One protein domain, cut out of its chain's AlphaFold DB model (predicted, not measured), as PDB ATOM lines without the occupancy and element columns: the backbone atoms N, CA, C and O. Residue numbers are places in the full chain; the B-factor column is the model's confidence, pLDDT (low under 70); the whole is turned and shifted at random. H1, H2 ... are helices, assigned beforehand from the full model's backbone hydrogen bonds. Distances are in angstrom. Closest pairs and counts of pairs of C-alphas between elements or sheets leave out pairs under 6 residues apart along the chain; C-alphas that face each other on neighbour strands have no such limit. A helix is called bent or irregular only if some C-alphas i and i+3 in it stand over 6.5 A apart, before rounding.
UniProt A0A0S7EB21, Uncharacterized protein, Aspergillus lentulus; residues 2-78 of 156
ATOM      1  N   THR A   2      25.026 -20.110  45.755       51.94
ATOM      2  CA  THR A   2      25.505 -20.620  47.054       51.94
ATOM      3  C   THR A   2      26.886 -21.284  46.964       51.94
ATOM      4  O   THR A   2      27.775 -20.921  47.711       51.94
ATOM      5  N   LEU A   3      27.121 -22.131  45.952       53.09
ATOM      6  CA  LEU A   3      28.421 -22.794  45.725       53.09
ATOM      7  C   LEU A   3      29.593 -21.856  45.359       53.09
ATOM      8  O   LEU A   3      30.744 -22.251  45.501       53.09
ATOM      9  N   LEU A   4      29.324 -20.649  44.844       56.53
ATOM     10  CA  LEU A   4      30.372 -19.683  44.472       56.53
ATOM     11  C   LEU A   4      30.739 -18.764  45.643       56.53
ATOM     12  O   LEU A   4      31.893 -18.359  45.747       56.53
ATOM     13  N   LEU A   5      29.774 -18.466  46.518       55.84
ATOM     14  CA  LEU A   5      29.967 -17.643  47.718       55.84
ATOM     15  C   LEU A   5      30.651 -18.421  48.858       55.84
ATOM     16  O   LEU A   5      31.316 -17.821  49.692       55.84
ATOM     17  N   ASP A   6      30.564 -19.755  48.843       56.50
ATOM     18  CA  ASP A   6      31.171 -20.650  49.843       56.50
ATOM     19  C   ASP A   6      32.713 -20.739  49.740       56.50
ATOM     20  O   ASP A   6      33.396 -21.246  50.628       56.50
ATOM     21  N   ARG A   7      33.317 -20.194  48.670       58.34
ATOM     22  CA  ARG A   7      34.776 -19.993  48.575       58.34
ATOM     23  C   ARG A   7      35.165 -18.662  49.229       58.34
ATOM     24  O   ARG A   7      35.645 -17.749  48.558       58.34
ATOM     25  N   GLN A   8      34.973 -18.587  50.546       56.47
ATOM     26  CA  GLN A   8      35.108 -17.420  51.442       56.47
ATOM     27  C   GLN A   8      36.491 -16.711  51.487       56.47
ATOM     28  O   GLN A   8      36.752 -15.928  52.393       56.47
ATOM     29  N   GLY A   9      37.402 -16.947  50.537       53.97
ATOM     30  CA  GLY A   9      38.763 -16.391  50.573       53.97
ATOM     31  C   GLY A   9      39.126 -15.376  49.487       53.97
ATOM     32  O   GLY A   9      40.152 -14.719  49.628       53.97
ATOM     33  N   GLN A  10      38.365 -15.262  48.387       54.94
ATOM     34  CA  GLN A  10      38.838 -14.511  47.202       54.94
ATOM     35  C   GLN A  10      37.799 -13.649  46.476       54.94
ATOM     36  O   GLN A  10      38.198 -12.824  45.655       54.94
ATOM     37  N   LEU A  11      36.497 -13.800  46.736       60.62
ATOM     38  CA  LEU A  11      35.489 -13.003  46.035       60.62
ATOM     39  C   LEU A  11      35.152 -11.750  46.845       60.62
ATOM     40  O   LEU A  11      34.340 -11.793  47.765       60.62
ATOM     41  N   GLN A  12      35.784 -10.628  46.506       66.62
ATOM     42  CA  GLN A  12      35.322  -9.327  46.979       66.62
ATOM     43  C   GLN A  12      33.970  -9.031  46.330       66.62
ATOM     44  O   GLN A  12      33.870  -8.970  45.102       66.62
ATOM     45  N   ILE A  13      32.925  -8.864  47.142       74.38
ATOM     46  CA  ILE A  13      31.642  -8.389  46.631       74.38
ATOM     47  C   ILE A  13      31.776  -6.895  46.374       74.38
ATOM     48  O   ILE A  13      31.835  -6.091  47.302       74.38
ATOM     49  N   THR A  14      31.865  -6.545  45.097       81.06
ATOM     50  CA  THR A  14      31.883  -5.160  44.645       81.06
ATOM     51  C   THR A  14      30.466  -4.621  44.523       81.06
ATOM     52  O   THR A  14      29.488  -5.371  44.440       81.06
ATOM     53  N   GLU A  15      30.359  -3.301  44.454       79.81
ATOM     54  CA  GLU A  15      29.104  -2.617  44.164       79.81
ATOM     55  C   GLU A  15      28.451  -3.127  42.867       79.81
ATOM     56  O   GLU A  15      27.251  -3.387  42.849       79.81
ATOM     57  N   ASP A  16      29.243  -3.391  41.821       84.19
ATOM     58  CA  ASP A  16      28.752  -3.932  40.547       84.19
ATOM     59  C   ASP A  16      28.040  -5.280  40.708       84.19
ATOM     60  O   ASP A  16      27.031  -5.538  40.052       84.19
ATOM     61  N   VAL A  17      28.525  -6.145  41.607       85.81
ATOM     62  CA  VAL A  17      27.878  -7.435  41.896       85.81
ATOM     63  C   VAL A  17      26.524  -7.215  42.567       85.81
ATOM     64  O   VAL A  17      25.540  -7.875  42.218       85.81
ATOM     65  N   VAL A  18      26.451  -6.270  43.507       87.88
ATOM     66  CA  VAL A  18      25.204  -5.910  44.195       87.88
ATOM     67  C   VAL A  18      24.216  -5.262  43.224       87.88
ATOM     68  O   VAL A  18      23.033  -5.600  43.226       87.88
ATOM     69  N   LYS A  19      24.693  -4.379  42.346       90.06
ATOM     70  CA  LYS A  19      23.890  -3.737  41.305       90.06
ATOM     71  C   LYS A  19      23.350  -4.762  40.312       90.06
ATOM     72  O   LYS A  19      22.146  -4.789  40.079       90.06
ATOM     73  N   ALA A  20      24.181  -5.682  39.822       90.69
ATOM     74  CA  ALA A  20      23.744  -6.763  38.937       90.69
ATOM     75  C   ALA A  20      22.692  -7.674  39.597       90.69
ATOM     76  O   ALA A  20      21.744  -8.120  38.946       90.69
ATOM     77  N   ALA A  21      22.822  -7.932  40.903       91.50
ATOM     78  CA  ALA A  21      21.791  -8.626  41.669       91.50
ATOM     79  C   ALA A  21      20.485  -7.822  41.728       91.50
ATOM     80  O   ALA A  21      19.408  -8.390  41.536       91.50
ATOM     81  N   ALA A  22      20.576  -6.510  41.954       92.12
ATOM     82  CA  ALA A  22      19.426  -5.618  41.971       92.12
ATOM     83  C   ALA A  22      18.755  -5.489  40.598       92.12
ATOM     84  O   ALA A  22      17.540  -5.376  40.560       92.12
ATOM     85  N   GLU A  23      19.479  -5.569  39.481       93.50
ATOM     86  CA  GLU A  23      18.917  -5.555  38.115       93.50
ATOM     87  C   GLU A  23      18.263  -6.890  37.712       93.50
ATOM     88  O   GLU A  23      17.589  -6.988  36.683       93.50
ATOM     89  N   ASN A  24      18.434  -7.946  38.511       92.38
ATOM     90  CA  ASN A  24      17.901  -9.262  38.194       92.38
ATOM     91  C   ASN A  24      16.420  -9.384  38.590       92.38
ATOM     92  O   ASN A  24      16.075  -9.859  39.668       92.38
ATOM     93  N   GLY A  25      15.521  -9.052  37.668       90.50
ATOM     94  CA  GLY A  25      14.075  -9.111  37.910       90.50
ATOM     95  C   GLY A  25      13.458 -10.507  38.117       90.50
ATOM     96  O   GLY A  25      12.249 -10.594  38.339       90.50
ATOM     97  N   LYS A  26      14.232 -11.599  37.989       89.81
ATOM     98  CA  LYS A  26      13.740 -12.988  38.121       89.81
ATOM     99  C   LYS A  26      14.164 -13.650  39.432       89.81
ATOM    100  O   LYS A  26      13.348 -14.321  40.051       89.81
ATOM    101  N   TYR A  27      15.423 -13.469  39.830       90.31
ATOM    102  CA  TYR A  27      16.020 -14.078  41.027       90.31
ATOM    103  C   TYR A  27      16.708 -13.053  41.940       90.31
ATOM    104  O   TYR A  27      17.291 -13.429  42.952       90.31
ATOM    105  N   GLY A  28      16.656 -11.759  41.612       91.56
ATOM    106  CA  GLY A  28      17.391 -10.707  42.317       91.56
ATOM    107  C   GLY A  28      17.075 -10.626  43.802       91.56
ATOM    108  O   GLY A  28      17.985 -10.403  44.588       91.56
ATOM    109  N   LYS A  29      15.832 -10.910  44.215       92.12
ATOM    110  CA  LYS A  29      15.456 -10.986  45.636       92.12
ATOM    111  C   LYS A  29      16.269 -12.039  46.394       92.12
ATOM    112  O   LYS A  29      16.855 -11.725  47.427       92.12
ATOM    113  N   ASP A  30      16.318 -13.266  45.879       91.38
ATOM    114  CA  ASP A  30      17.009 -14.385  46.532       91.38
ATOM    115  C   ASP A  30      18.522 -14.167  46.528       91.38
ATOM    116  O   ASP A  30      19.201 -14.398  47.529       91.38
ATOM    117  N   ILE A  31      19.045 -13.656  45.411       90.19
ATOM    118  CA  ILE A  31      20.453 -13.292  45.277       90.19
ATOM    119  C   ILE A  31      20.821 -12.207  46.295       90.19
ATOM    120  O   ILE A  31      21.781 -12.364  47.046       90.19
ATOM    121  N   MET A  32      20.041 -11.129  46.349       90.31
ATOM    122  CA  MET A  32      20.262 -10.018  47.269       90.31
ATOM    123  C   MET A  32      20.170 -10.481  48.728       90.31
ATOM    124  O   MET A  32      20.971 -10.061  49.557       90.31
ATOM    125  N   ALA A  33      19.252 -11.398  49.049       90.25
ATOM    126  CA  ALA A  33      19.128 -11.956  50.394       90.25
ATOM    127  C   ALA A  33      20.394 -12.703  50.832       90.25
ATOM    128  O   ALA A  33      20.831 -12.529  51.970       90.25
ATOM    129  N   LEU A  34      21.004 -13.484  49.934       87.81
ATOM    130  CA  LEU A  34      22.274 -14.163  50.198       87.81
ATOM    131  C   LEU A  34      23.422 -13.162  50.373       87.81
ATOM    132  O   LEU A  34      24.169 -13.257  51.345       87.81
ATOM    133  N   LEU A  35      23.534 -12.171  49.482       86.69
ATOM    134  CA  LEU A  35      24.587 -11.151  49.564       86.69
ATOM    135  C   LEU A  35      24.529 -10.390  50.899       86.69
ATOM    136  O   LEU A  35      25.544 -10.271  51.582       86.69
ATOM    137  N   LEU A  36      23.336  -9.955  51.311       83.81
ATOM    138  CA  LEU A  36      23.119  -9.224  52.565       83.81
ATOM    139  C   LEU A  36      23.317 -10.078  53.828       83.81
ATOM    140  O   LEU A  36      23.597  -9.518  54.896       83.81
ATOM    141  N   ALA A  37      23.122 -11.399  53.735       83.19
ATOM    142  CA  ALA A  37      23.301 -12.331  54.846       83.19
ATOM    143  C   ALA A  37      24.781 -12.635  55.112       83.19
ATOM    144  O   ALA A  37      25.196 -12.589  56.271       83.19
ATOM    145  N   GLU A  38      25.546 -12.891  54.049       76.62
ATOM    146  CA  GLU A  38      26.954 -13.304  54.116       76.62
ATOM    147  C   GLU A  38      27.922 -12.121  54.309       76.62
ATOM    148  O   GLU A  38      28.961 -12.273  54.941       76.62
ATOM    149  N   HIS A  39      27.583 -10.916  53.826       73.06
ATOM    150  CA  HIS A  39      28.506  -9.769  53.798       73.06
ATOM    151  C   HIS A  39      27.972  -8.593  54.622       73.06
ATOM    152  O   HIS A  39      27.687  -7.513  54.098       73.06
ATOM    153  N   ARG A  40      27.786  -8.809  55.933       65.62
ATOM    154  CA  ARG A  40      27.070  -7.844  56.783       65.62
ATOM    155  C   ARG A  40      27.699  -6.453  56.839       65.62
ATOM    156  O   ARG A  40      26.959  -5.478  56.744       65.62
ATOM    157  N   ASP A  41      29.026  -6.397  56.884       65.38
ATOM    158  CA  ASP A  41      29.773  -5.165  57.166       65.38
ATOM    159  C   ASP A  41      30.519  -4.605  55.943       65.38
ATOM    160  O   ASP A  41      31.126  -3.542  56.018       65.38
ATOM    161  N   GLN A  42      30.492  -5.313  54.807       63.78
ATOM    162  CA  GLN A  42      31.253  -4.946  53.602       63.78
ATOM    163  C   GLN A  42      30.394  -4.279  52.519       63.78
ATOM    164  O   GLN A  42      30.931  -3.674  51.594       63.78
ATOM    165  N   LEU A  43      29.066  -4.393  52.612       66.00
ATOM    166  CA  LEU A  43      28.155  -3.917  51.577       66.00
ATOM    167  C   LEU A  43      27.654  -2.508  51.868       66.00
ATOM    168  O   LEU A  43      26.678  -2.325  52.595       66.00
ATOM    169  N   LEU A  44      28.281  -1.526  51.225       66.69
ATOM    170  CA  LEU A  44      27.701  -0.199  51.055       66.69
ATOM    171  C   LEU A  44      26.594  -0.285  50.001       66.69
ATOM    172  O   LEU A  44      26.857  -0.487  48.816       66.69
ATOM    173  N   ILE A  45      25.339  -0.171  50.439       68.06
ATOM    174  CA  ILE A  45      24.202  -0.055  49.524       68.06
ATOM    175  C   ILE A  45      24.099   1.401  49.097       68.06
ATOM    176  O   ILE A  45      23.691   2.254  49.882       68.06
ATOM    177  N   ILE A  46      24.464   1.668  47.847       73.31
ATOM    178  CA  ILE A  46      24.409   3.014  47.290       73.31
ATOM    179  C   ILE A  46      23.133   3.247  46.472       73.31
ATOM    180  O   ILE A  46      22.401   2.317  46.123       73.31
ATOM    181  N   GLU A  47      22.898   4.509  46.126       82.00
ATOM    182  CA  GLU A  47      21.772   4.977  45.314       82.00
ATOM    183  C   GLU A  47      21.562   4.163  44.024       82.00
ATOM    184  O   GLU A  47      20.429   3.800  43.695       82.00
ATOM    185  N   ASP A  48      22.635   3.795  43.327       86.00
ATOM    186  CA  ASP A  48      22.555   3.031  42.079       86.00
ATOM    187  C   ASP A  48      21.938   1.638  42.248       86.00
ATOM    188  O   ASP A  48      21.249   1.164  41.342       86.00
ATOM    189  N   VAL A  49      22.121   0.996  43.405       88.81
ATOM    190  CA  VAL A  49      21.504  -0.303  43.713       88.81
ATOM    191  C   VAL A  49      19.991  -0.146  43.864       88.81
ATOM    192  O   VAL A  49      19.222  -0.960  43.347       88.81
ATOM    193  N   ILE A  50      19.544   0.927  44.525       88.81
ATOM    194  CA  ILE A  50      18.117   1.236  44.664       88.81
ATOM    195  C   ILE A  50      17.512   1.574  43.301       88.81
ATOM    196  O   ILE A  50      16.453   1.046  42.959       88.81
ATOM    197  N   ARG A  51      18.200   2.377  42.479       90.38
ATOM    198  CA  ARG A  51      17.766   2.691  41.108       90.38
ATOM    199  C   ARG A  51      17.669   1.440  40.237       90.38
ATOM    200  O   ARG A  51      16.683   1.272  39.523       90.38
ATOM    201  N   ALA A  52      18.656   0.551  40.308       91.81
ATOM    202  CA  ALA A  52      18.637  -0.735  39.615       91.81
ATOM    203  C   ALA A  52      17.410  -1.570  40.012       91.81
ATOM    204  O   ALA A  52      16.638  -1.992  39.147       91.81
ATOM    205  N   ALA A  53      17.167  -1.720  41.318       92.06
ATOM    206  CA  ALA A  53      15.993  -2.421  41.827       92.06
ATOM    207  C   ALA A  53      14.686  -1.773  41.337       92.06
ATOM    208  O   ALA A  53      13.787  -2.473  40.856       92.06
ATOM    209  N   ALA A  54      14.618  -0.440  41.380       90.31
ATOM    210  CA  ALA A  54      13.466   0.360  40.977       90.31
ATOM    211  C   ALA A  54      13.145   0.283  39.476       90.31
ATOM    212  O   ALA A  54      12.035   0.635  39.078       90.31
ATOM    213  N   ARG A  55      14.070  -0.191  38.631       89.38
ATOM    214  CA  ARG A  55      13.860  -0.370  37.181       89.38
ATOM    215  C   ARG A  55      13.269  -1.728  36.804       89.38
ATOM    216  O   ARG A  55      12.751  -1.865  35.696       89.38
ATOM    217  N   ASN A  56      13.281  -2.714  37.703       90.50
ATOM    218  CA  ASN A  56      12.654  -4.019  37.453       90.50
ATOM    219  C   ASN A  56      11.141  -3.919  37.283       90.50
ATOM    220  O   ASN A  56      10.541  -2.896  37.592       90.50
ATOM    221  N   ASN A  57      10.478  -5.001  36.867       88.62
ATOM    222  CA  ASN A  57       9.018  -5.083  36.967       88.62
ATOM    223  C   ASN A  57       8.530  -4.763  38.398       88.62
ATOM    224  O   ASN A  57       9.283  -4.906  39.364       88.62
ATOM    225  N   TRP A  58       7.270  -4.331  38.520       84.62
ATOM    226  CA  TRP A  58       6.692  -3.857  39.783       84.62
ATOM    227  C   TRP A  58       7.007  -4.786  40.960       84.62
ATOM    228  O   TRP A  58       7.620  -4.361  41.935       84.62
ATOM    229  N   LYS A  59       6.651  -6.072  40.840       88.56
ATOM    230  CA  LYS A  59       6.771  -7.047  41.930       88.56
ATOM    231  C   LYS A  59       8.218  -7.247  42.375       88.56
ATOM    232  O   LYS A  59       8.507  -7.116  43.558       88.56
ATOM    233  N   SER A  60       9.126  -7.511  41.435       89.56
ATOM    234  CA  SER A  60      10.534  -7.743  41.770       89.56
ATOM    235  C   SER A  60      11.201  -6.494  42.341       89.56
ATOM    236  O   SER A  60      12.022  -6.611  43.246       89.56
ATOM    237  N   GLY A  61      10.868  -5.310  41.825       90.94
ATOM    238  CA  GLY A  61      11.419  -4.062  42.346       90.94
ATOM    239  C   GLY A  61      10.976  -3.803  43.786       90.94
ATOM    240  O   GLY A  61      11.829  -3.549  44.633       90.94
ATOM    241  N   VAL A  62       9.677  -3.963  44.083       91.12
ATOM    242  CA  VAL A  62       9.151  -3.872  45.459       91.12
ATOM    243  C   VAL A  62       9.870  -4.864  46.372       91.12
ATOM    244  O   VAL A  62      10.397  -4.465  47.404       91.12
ATOM    245  N   ASP A  63       9.941  -6.135  45.975       92.56
ATOM    246  CA  ASP A  63      10.551  -7.198  46.776       92.56
ATOM    247  C   ASP A  63      12.021  -6.906  47.136       92.56
ATOM    248  O   ASP A  63      12.440  -7.136  48.274       92.56
ATOM    249  N   ILE A  64      12.806  -6.402  46.179       92.50
ATOM    250  CA  ILE A  64      14.223  -6.074  46.388       92.50
ATOM    251  C   ILE A  64      14.364  -4.821  47.260       92.50
ATOM    252  O   ILE A  64      15.141  -4.833  48.213       92.50
ATOM    253  N   ILE A  65      13.601  -3.757  46.986       91.19
ATOM    254  CA  ILE A  65      13.666  -2.507  47.761       91.19
ATOM    255  C   ILE A  65      13.239  -2.753  49.212       91.19
ATOM    256  O   ILE A  65      13.930  -2.314  50.129       91.19
ATOM    257  N   GLN A  66      12.163  -3.508  49.446       90.69
ATOM    258  CA  GLN A  66      11.729  -3.873  50.800       90.69
ATOM    259  C   GLN A  66      12.810  -4.647  51.556       90.69
ATOM    260  O   GLN A  66      13.056  -4.373  52.729       90.69
ATOM    261  N   LEU A  67      13.480  -5.592  50.891       90.31
ATOM    262  CA  LEU A  67      14.571  -6.354  51.490       90.31
ATOM    263  C   LEU A  67      15.761  -5.456  51.863       90.31
ATOM    264  O   LEU A  67      16.309  -5.599  52.958       90.31
ATOM    265  N   LEU A  68      16.142  -4.534  50.974       88.50
ATOM    266  CA  LEU A  68      17.225  -3.576  51.207       88.50
ATOM    267  C   LEU A  68      16.900  -2.661  52.390       88.50
ATOM    268  O   LEU A  68      17.695  -2.570  53.323       88.50
ATOM    269  N   LEU A  69      15.706  -2.069  52.411       85.06
ATOM    270  CA  LEU A  69      15.270  -1.204  53.505       85.06
ATOM    271  C   LEU A  69      15.187  -1.967  54.839       85.06
ATOM    272  O   LEU A  69      15.666  -1.478  55.857       85.06
ATOM    273  N   ALA A  70      14.659  -3.195  54.853       85.31
ATOM    274  CA  ALA A  70      14.528  -3.983  56.082       85.31
ATOM    275  C   ALA A  70      15.876  -4.417  56.683       85.31
ATOM    276  O   ALA A  70      15.986  -4.610  57.893       85.31
ATOM    277  N   ARG A  71      16.903  -4.626  55.849       83.50
ATOM    278  CA  ARG A  71      18.223  -5.102  56.296       83.50
ATOM    279  C   ARG A  71      19.229  -3.973  56.503       83.50
ATOM    280  O   ARG A  71      20.186  -4.172  57.253       83.50
ATOM    281  N   ARG A  72      19.070  -2.859  55.785       78.31
ATOM    282  CA  ARG A  72      20.067  -1.786  55.646       78.31
ATOM    283  C   ARG A  72      19.454  -0.384  55.605       78.31
ATOM    284  O   ARG A  72      20.141   0.537  55.194       78.31
ATOM    285  N   GLY A  73      18.206  -0.198  56.042       75.88
ATOM    286  CA  GLY A  73      17.504   1.091  55.989       75.88
ATOM    287  C   GLY A  73      18.322   2.271  56.518       75.88
ATOM    288  O   GLY A  73      18.446   3.267  55.821       75.88
ATOM    289  N   GLU A  74      18.981   2.119  57.670       74.88
ATOM    290  CA  GLU A  74      19.832   3.162  58.277       74.88
ATOM    291  C   GLU A  74      21.103   3.488  57.471       74.88
ATOM    292  O   GLU A  74      21.685   4.555  57.634       74.88
ATOM    293  N   GLN A  75      21.549   2.572  56.609       75.06
ATOM    294  CA  GLN A  75      22.729   2.749  55.757       75.06
ATOM    295  C   GLN A  75      22.366   3.283  54.366       75.06
ATOM    296  O   GLN A  75      23.254   3.668  53.609       75.06
ATOM    297  N   ILE A  76      21.077   3.296  54.018       77.50
ATOM    298  CA  ILE A  76      20.591   3.775  52.728       77.50
ATOM    299  C   ILE A  76      20.222   5.244  52.881       77.50
ATOM    300  O   ILE A  76      19.263   5.586  53.570       77.50
ATOM    301  N   GLN A  77      20.951   6.107  52.183       77.62
ATOM    302  CA  GLN A  77      20.547   7.496  52.010       77.62
ATOM    303  C   GLN A  77      19.514   7.581  50.886       77.62
ATOM    304  O   GLN A  77      19.791   7.223  49.742       77.62
ATOM    305  N   ILE A  78      18.310   8.043  51.224       80.69
ATOM    306  CA  ILE A  78      17.259   8.311  50.246       80.69
ATOM    307  C   ILE A  78      17.354   9.778  49.835       80.69
ATOM    308  O   ILE A  78      16.998  10.672  50.600       80.69
TER     309      ILE A  78
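Overview. This is residues 2 to 78 of the 156 residues of an uncharacterized protein of Aspergillus lentulus (UniProt A0A0S7EB21). Two helical hairpins, H2 with H3 and H4 with H5, pack against each other as a four-helix core, H2 beside H4 and H3 beside H5. The short H1 sits away from the other helices, near H3 alone. The printed part has 77 residues with five named helices, H1 to H5 in chain order, and no named strand: all helix. It is compact, with a radius of gyration of the C-alphas of 11.7 A and spans of 35 by 26 by 19 A.

Arrangement. H1, residues 2 to 5, is close to but not clearly touching H3, residues 28 to 38: the C-alphas of Thr 2 and Leu 34 are closest, 7.9 A apart. H2, residues 15 to 22, touches H3 in a hairpin at a steep tilt of 45 degrees, opposite ways; the closest C-alphas, of Ala 21 and Gly 28, are 4.9 A apart. H4, residues 47 to 55, touches H2 at a shallow tilt of 22 degrees, the same way, closest at the C-alphas of Ala 22 and Ala 53, 4.7 A. H5, residues 58 to 75, touches H3 at a shallow tilt of 21 degrees, the same way, closest at the C-alphas of Lys 29 and Ile 64, 5.1 A. With residues 60 to 65 alone H5 touches H4, its hairpin partner, at a shallow tilt of 19 degrees, opposite ways; the closest C-alphas, of Ala 53 and Gly 61, are 4.9 A apart. The packing is mostly aligned, 3 of these 4 touching pairs being at a shallow tilt. H3 and H4 are only just apart, closest 8.4 A. Every O i to N i+4 pair is within hydrogen-bond range in H2, H3 and H4, and 12 of 14 are in H5; H1 is too short for such a pair.

Along the chain. H1 begins at C-alpha 2, (25.505, -20.620, 47.054), and is 5.4 A long. H2 measures 10.4 A, H3 15.4 A and H4 12.5 A. H5, 23.6 A, ends at C-alpha 75, (22.729, 2.749, 55.757); it has a kink of 56 degrees near residue 69 and is irregular, C-alphas 71 and 74 being 8.6 A apart.

Size, cuts and confidence. The two farthest C-alphas, of Gly 9 and Trp 58, are 36.1 A apart. The printed part has no cut and no long link; H2 to H3 and H4 to H5 are tight. Mean pLDDT of the printed part is 80.6, and residues 2 to 12 and 40 to 45 are under 70.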